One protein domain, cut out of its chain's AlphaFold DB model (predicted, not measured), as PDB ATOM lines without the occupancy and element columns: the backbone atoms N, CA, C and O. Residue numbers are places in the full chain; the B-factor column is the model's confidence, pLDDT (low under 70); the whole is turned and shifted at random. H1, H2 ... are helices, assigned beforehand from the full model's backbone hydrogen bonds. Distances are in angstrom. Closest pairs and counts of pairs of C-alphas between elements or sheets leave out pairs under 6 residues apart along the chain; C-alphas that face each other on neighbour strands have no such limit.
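What this domain is: This is residues 30 to 77 of the 813 residues of an uncharacterized protein of Metarhizium brunneum (UniProt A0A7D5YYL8). What does the model look like at first sight? Three short helices make a small cluster in which H1 and H2, joined by a tight link, both pack on the longest helix, H3, and the three centres make a triangle. From the end of H2 a wide loop, residues 48 to 63, arcs round to the first residue of H3. What is it built of, and how large is it? The 48 printed residues, with three named helices in the order H1, H2, H3 and no named strand, are in class all helix. The whole is compact, with a radius of gyration of the C-alphas of 9.6 A, and rounded, spanning 26 by 22 by 16 A.

Where its parts are: Where is the longest helix? H3 is residues 64 to 76 and measures 17.6 A from first to last C-alpha. It begins with C-alpha 64 at (182.081, 109.457, 177.408) and ends with C-alpha 76 at (174.003, 118.086, 190.486). Where are the other two? H2 is residues 39 to 47, 11.8 A long from first to last C-alpha. H1 is residues 30 to 37, 10.3 A long by the same measure, and begins with C-alpha 30 at (174.484, 103.480, 184.837).

How they stand to each other: What touches H3? H2 touches it and stands about perpendicular to it at 74 degrees; their closest C-alphas, those of Cys 42 and Cys 71, are 4.8 A apart. H1 touches H3 at residues 70 to 74 of H3 alone, with the closest C-alphas, those of Tyr 35 and Val 74, 5.8 A apart. H1 and H3 run the same way at a steep tilt of 60 degrees. How do H1 and H2 stand to each other? They are close but not clearly touching, and their closest C-alphas, those of Leu 34 and Cys 42, are 7.4 A apart. They run opposite ways at a tilt of 69.8 degrees, steep but only just short of about perpendicular. What do the backbones show? In H1, H2 and H3 every O i to N i+4 pair is within hydrogen-bond range.

The domain as a whole: How far does the printed part reach? The two C-alphas farthest apart are those of Ser 32 and Cys 51, at 26.0 A. How are the helices linked? The printed part has no cut; the link from H1 to H2 is tight, with 1 residue, and the link from H2 to H3 is long, with 16 residues. The C-alphas of residues 48 to 63 lie 8 to 15 A from the mean of the C-alphas. Where is confidence low? The mean pLDDT of the printed part is 75.7, and residues 47 to 54 and residue 77 are under 70.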
ATOM      1  N   LEU A  30     173.235 102.716 184.866       83.62
ATOM      2  CA  LEU A  30     174.484 103.480 184.837       83.62
ATOM      3  C   LEU A  30     174.463 104.588 185.895       83.62
ATOM      4  O   LEU A  30     175.408 104.692 186.672       83.62
ATOM      5  N   TYR A  31     173.372 105.361 185.990       84.75
ATOM      6  CA  TYR A  31     173.177 106.353 187.052       84.75
ATOM      7  C   TYR A  31     173.328 105.720 188.437       84.75
ATOM      8  O   TYR A  31     174.041 106.247 189.284       84.75
ATOM      9  N   SER A  32     172.680 104.574 188.658       79.06
ATOM     10  CA  SER A  32     172.693 103.880 189.949       79.06
ATOM     11  C   SER A  32     174.091 103.370 190.314       79.06
ATOM     12  O   SER A  32     174.532 103.562 191.447       79.06
ATOM     13  N   SER A  33     174.818 102.798 189.348       80.56
ATOM     14  CA  SER A  33     176.195 102.325 189.540       80.56
ATOM     15  C   SER A  33     177.169 103.485 189.795       80.56
ATOM     16  O   SER A  33     177.918 103.458 190.770       80.56
ATOM     17  N   LEU A  34     177.087 104.567 189.008       84.50
ATOM     18  CA  LEU A  34     177.898 105.774 189.212       84.50
ATOM     19  C   LEU A  34     177.587 106.470 190.549       84.50
ATOM     20  O   LEU A  34     178.499 106.961 191.212       84.50
ATOM     21  N   TYR A  35     176.323 106.482 190.980       80.50
ATOM     22  CA  TYR A  35     175.904 107.058 192.260       80.50
ATOM     23  C   TYR A  35     176.438 106.272 193.469       80.50
ATOM     24  O   TYR A  35     176.757 106.893 194.485       80.50
ATOM     25  N   GLN A  36     176.511 104.938 193.370       74.69
ATOM     26  CA  GLN A  36     177.022 104.058 194.427       74.69
ATOM     27  C   GLN A  36     178.555 103.991 194.429       74.69
ATOM     28  O   GLN A  36     179.180 104.327 195.429       74.69
ATOM     29  N   ASN A  37     179.154 103.606 193.300       76.69
ATOM     30  CA  ASN A  37     180.556 103.181 193.209       76.69
ATOM     31  C   ASN A  37     181.410 104.070 192.283       76.69
ATOM     32  O   ASN A  37     182.616 103.882 192.188       76.69
ATOM     33  N   GLY A  38     180.803 105.012 191.554       80.81
ATOM     34  CA  GLY A  38     181.488 105.861 190.571       80.81
ATOM     35  C   GLY A  38     181.664 107.323 190.981       80.81
ATOM     36  O   GLY A  38     182.071 108.124 190.147       80.81
ATOM     37  N   ARG A  39     181.371 107.712 192.231       78.94
ATOM     38  CA  ARG A  39     181.379 109.129 192.645       78.94
ATOM     39  C   ARG A  39     182.741 109.812 192.492       78.94
ATOM     40  O   ARG A  39     182.779 110.909 191.945       78.94
ATOM     41  N   GLN A  40     183.831 109.158 192.903       76.50
ATOM     42  CA  GLN A  40     185.195 109.684 192.738       76.50
ATOM     43  C   GLN A  40     185.573 109.842 191.253       76.50
ATOM     44  O   GLN A  40     186.092 110.885 190.850       76.50
ATOM     45  N   PHE A  41     185.219 108.854 190.422       81.75
ATOM     46  CA  PHE A  41     185.361 108.916 188.963       81.75
ATOM     47  C   PHE A  41     184.534 110.064 188.357       81.75
ATOM     48  O   PHE A  41     185.021 110.808 187.515       81.75
ATOM     49  N   CYS A  42     183.316 110.306 188.841       84.38
ATOM     50  CA  CYS A  42     182.522 111.445 188.394       84.38
ATOM     51  C   CYS A  42     183.122 112.803 188.784       84.38
ATOM     52  O   CYS A  42     183.013 113.750 188.005       84.38
ATOM     53  N   SER A  43     183.777 112.919 189.945       79.75
ATOM     54  CA  SER A  43     184.512 114.140 190.299       79.75
ATOM     55  C   SER A  43     185.780 114.346 189.466       79.75
ATOM     56  O   SER A  43     186.095 115.495 189.166       79.75
ATOM     57  N   SER A  44     186.478 113.293 189.020       78.81
ATOM     58  CA  SER A  44     187.607 113.461 188.091       78.81
ATOM     59  C   SER A  44     187.149 113.788 186.664       78.81
ATOM     60  O   SER A  44     187.734 114.673 186.046       78.81
ATOM     61  N   VAL A  45     186.057 113.178 186.179       80.25
ATOM     62  CA  VAL A  45     185.458 113.446 184.851       80.25
ATOM     63  C   VAL A  45     184.962 114.893 184.683       80.25
ATOM     64  O   VAL A  45     184.967 115.396 183.563       80.25
ATOM     65  N   LEU A  46     184.536 115.572 185.757       78.31
ATOM     66  CA  LEU A  46     184.068 116.971 185.692       78.31
ATOM     67  C   LEU A  46     185.036 118.006 186.289       78.31
ATOM     68  O   LEU A  46     184.856 119.200 186.066       78.31
ATOM     69  N   GLY A  47     186.014 117.579 187.090       67.44
ATOM     70  CA  GLY A  47     186.823 118.471 187.926       67.44
ATOM     71  C   GLY A  47     188.102 119.018 187.287       67.44
ATOM     72  O   GLY A  47     188.797 119.796 187.938       67.44
ATOM     73  N   LYS A  48     188.455 118.607 186.060       59.03
ATOM     74  CA  LYS A  48     189.727 118.970 185.407       59.03
ATOM     75  C   LYS A  48     189.556 119.315 183.914       59.03
ATOM     76  O   LYS A  48     188.663 118.767 183.268       59.03
ATOM     77  N   PRO A  49     190.410 120.195 183.347       47.91
ATOM     78  CA  PRO A  49     190.556 120.351 181.896       47.91
ATOM     79  C   PRO A  49     191.113 119.059 181.249       47.91
ATOM     80  O   PRO A  49     191.616 118.188 181.964       47.91
ATOM     81  N   PRO A  50     191.003 118.891 179.916       48.38
ATOM     82  CA  PRO A  50     190.997 117.567 179.288       48.38
ATOM     83  C   PRO A  50     192.394 116.951 179.089       48.38
ATOM     84  O   PRO A  50     192.944 116.981 177.992       48.38
ATOM     85  N   CYS A  51     192.906 116.309 180.139       39.25
ATOM     86  CA  CYS A  51     193.918 115.250 180.060       39.25
ATOM     87  C   CYS A  51     193.331 113.946 180.632       39.25
ATOM     88  O   CYS A  51     192.413 113.989 181.451       39.25
ATOM     89  N   GLU A  52     193.817 112.796 180.163       53.81
ATOM     90  CA  GLU A  52     193.132 111.495 180.232       53.81
ATOM     91  C   GLU A  52     192.598 111.086 181.618       53.81
ATOM     92  O   GLU A  52     193.330 110.635 182.500       53.81
ATOM     93  N   VAL A  53     191.271 111.132 181.777       61.28
ATOM     94  CA  VAL A  53     190.582 110.414 182.854       61.28
ATOM     95  C   VAL A  53     190.313 108.992 182.368       61.28
ATOM     96  O   VAL A  53     189.318 108.735 181.683       61.28
ATOM     97  N   VAL A  54     191.212 108.064 182.711       67.62
ATOM     98  CA  VAL A  54     191.073 106.638 182.382       67.62
ATOM     99  C   VAL A  54     189.725 106.131 182.896       67.62
ATOM    100  O   VAL A  54     189.462 106.112 184.098       67.62
ATOM    101  N   THR A  55     188.845 105.745 181.973       75.44
ATOM    102  CA  THR A  55     187.500 105.271 182.313       75.44
ATOM    103  C   THR A  55     187.586 103.840 182.850       75.44
ATOM    104  O   THR A  55     188.048 102.962 182.119       75.44
ATOM    105  N   PRO A  56     187.138 103.559 184.093       80.88
ATOM    106  CA  PRO A  56     187.187 102.215 184.661       80.88
ATOM    107  C   PRO A  56     186.465 101.192 183.781       80.88
ATOM    108  O   PRO A  56     185.418 101.493 183.211       80.88
ATOM    109  N   THR A  57     186.961  99.953 183.725       76.62
ATOM    110  CA  THR A  57     186.459  98.899 182.819       76.62
ATOM    111  C   THR A  57     184.953  98.627 182.956       76.62
ATOM    112  O   THR A  57     184.299  98.278 181.979       76.62
ATOM    113  N   ALA A  58     184.375  98.847 184.143       74.56
ATOM    114  CA  ALA A  58     182.933  98.739 184.401       74.56
ATOM    115  C   ALA A  58     182.075  99.827 183.713       74.56
ATOM    116  O   ALA A  58     180.863  99.656 183.572       74.56
ATOM    117  N   TYR A  59     182.692 100.935 183.291       81.19
ATOM    118  CA  TYR A  59     182.062 102.063 182.601       81.19
ATOM    119  C   TYR A  59     182.586 102.261 181.166       81.19
ATOM    120  O   TYR A  59     181.943 102.954 180.386       81.19
ATOM    121  N   ALA A  60     183.699 101.623 180.782       79.00
ATOM    122  CA  ALA A  60     184.343 101.769 179.468       79.00
ATOM    123  C   ALA A  60     183.490 101.302 178.266       79.00
ATOM    124  O   ALA A  60     183.856 101.528 177.116       79.00
ATOM    125  N   THR A  61     182.348 100.659 178.517       80.00
ATOM    126  CA  THR A  61     181.347 100.271 177.510       80.00
ATOM    127  C   THR A  61     180.314 101.364 177.203       80.00
ATOM    128  O   THR A  61     179.478 101.167 176.320       80.00
ATOM    129  N   TYR A  62     180.347 102.498 177.909       75.12
ATOM    130  CA  TYR A  62     179.428 103.622 177.717       75.12
ATOM    131  C   TYR A  62     180.130 104.817 177.061       75.12
ATOM    132  O   TYR A  62     181.313 105.064 177.276       75.12
ATOM    133  N   ASP A  63     179.375 105.589 176.280       80.12
ATOM    134  CA  ASP A  63     179.868 106.795 175.610       80.12
ATOM    135  C   ASP A  63     180.353 107.855 176.636       80.12
ATOM    136  O   ASP A  63     179.609 108.160 177.577       80.12
ATOM    137  N   PRO A  64     181.551 108.457 176.477       78.12
ATOM    138  CA  PRO A  64     182.081 109.457 177.408       78.12
ATOM    139  C   PRO A  64     181.175 110.675 177.648       78.12
ATOM    140  O   PRO A  64     181.164 111.212 178.757       78.12
ATOM    141  N   ALA A  65     180.372 111.101 176.668       77.25
ATOM    142  CA  ALA A  65     179.395 112.175 176.848       77.25
ATOM    143  C   ALA A  65     178.185 111.715 177.681       77.25
ATOM    144  O   ALA A  65     177.654 112.493 178.477       77.25
ATOM    145  N   VAL A  66     177.782 110.444 177.572       80.50
ATOM    146  CA  VAL A  66     176.759 109.841 178.446       80.50
ATOM    147  C   VAL A  66     177.293 109.683 179.870       80.50
ATOM    148  O   VAL A  66     176.586 110.029 180.818       80.50
ATOM    149  N   ILE A  67     178.547 109.246 180.037       84.06
ATOM    150  CA  ILE A  67     179.224 109.191 181.343       84.06
ATOM    151  C   ILE A  67     179.295 110.592 181.957       84.06
ATOM    152  O   ILE A  67     178.814 110.786 183.069       84.06
ATOM    153  N   SER A  68     179.812 111.587 181.231       83.75
ATOM    154  CA  SER A  68     179.918 112.974 181.705       83.75
ATOM    155  C   SER A  68     178.549 113.581 182.049       83.75
ATOM    156  O   SER A  68     178.390 114.203 183.101       83.75
ATOM    157  N   SER A  69     177.511 113.315 181.248       82.38
ATOM    158  CA  SER A  69     176.129 113.723 181.542       82.38
ATOM    159  C   SER A  69     175.568 113.049 182.804       82.38
ATOM    160  O   SER A  69     174.962 113.711 183.650       82.38
ATOM    161  N   ARG A  70     175.800 111.743 182.994       85.56
ATOM    162  CA  ARG A  70     175.356 111.013 184.195       85.56
ATOM    163  C   ARG A  70     176.147 111.403 185.438       85.56
ATOM    164  O   ARG A  70     175.542 111.554 186.494       85.56
ATOM    165  N   CYS A  71     177.441 111.662 185.314       88.44
ATOM    166  CA  CYS A  71     178.259 112.234 186.376       88.44
ATOM    167  C   CYS A  71     177.818 113.656 186.735       88.44
ATOM    168  O   CYS A  71     177.715 113.976 187.919       88.44
ATOM    169  N   SER A  72     177.439 114.466 185.740       84.81
ATOM    170  CA  SER A  72     176.813 115.774 185.962       84.81
ATOM    171  C   SER A  72     175.525 115.621 186.766       84.81
ATOM    172  O   SER A  72     175.372 116.298 187.772       84.81
ATOM    173  N   CYS A  73     174.652 114.665 186.428       82.12
ATOM    174  CA  CYS A  73     173.476 114.343 187.244       82.12
ATOM    175  C   CYS A  73     173.832 113.898 188.682       82.12
ATOM    176  O   CYS A  73     173.261 114.420 189.634       82.12
ATOM    177  N   VAL A  74     174.780 112.967 188.865       84.00
ATOM    178  CA  VAL A  74     175.177 112.410 190.185       84.00
ATOM    179  C   VAL A  74     175.783 113.466 191.126       84.00
ATOM    180  O   VAL A  74     175.704 113.322 192.355       84.00
ATOM    181  N   LEU A  75     176.368 114.528 190.564       80.50
ATOM    182  CA  LEU A  75     176.941 115.659 191.298       80.50
ATOM    183  C   LEU A  75     175.970 116.855 191.416       80.50
ATOM    184  O   LEU A  75     176.013 117.559 192.424       80.50
ATOM    185  N   MET A  76     175.043 117.040 190.466       70.38
ATOM    186  CA  MET A  76     174.003 118.086 190.486       70.38
ATOM    187  C   MET A  76     172.733 117.720 191.279       70.38
ATOM    188  O   MET A  76     171.940 118.621 191.549       70.38
ATOM    189  N   ASP A  77     172.544 116.470 191.741       59.34
ATOM    190  CA  ASP A  77     171.395 116.014 192.581       59.34
ATOM    191  C   ASP A  77     171.343 116.690 193.990       59.34
ATOM    192  O   ASP A  77     170.683 116.206 194.907       59.34
TER     193      ASP A  77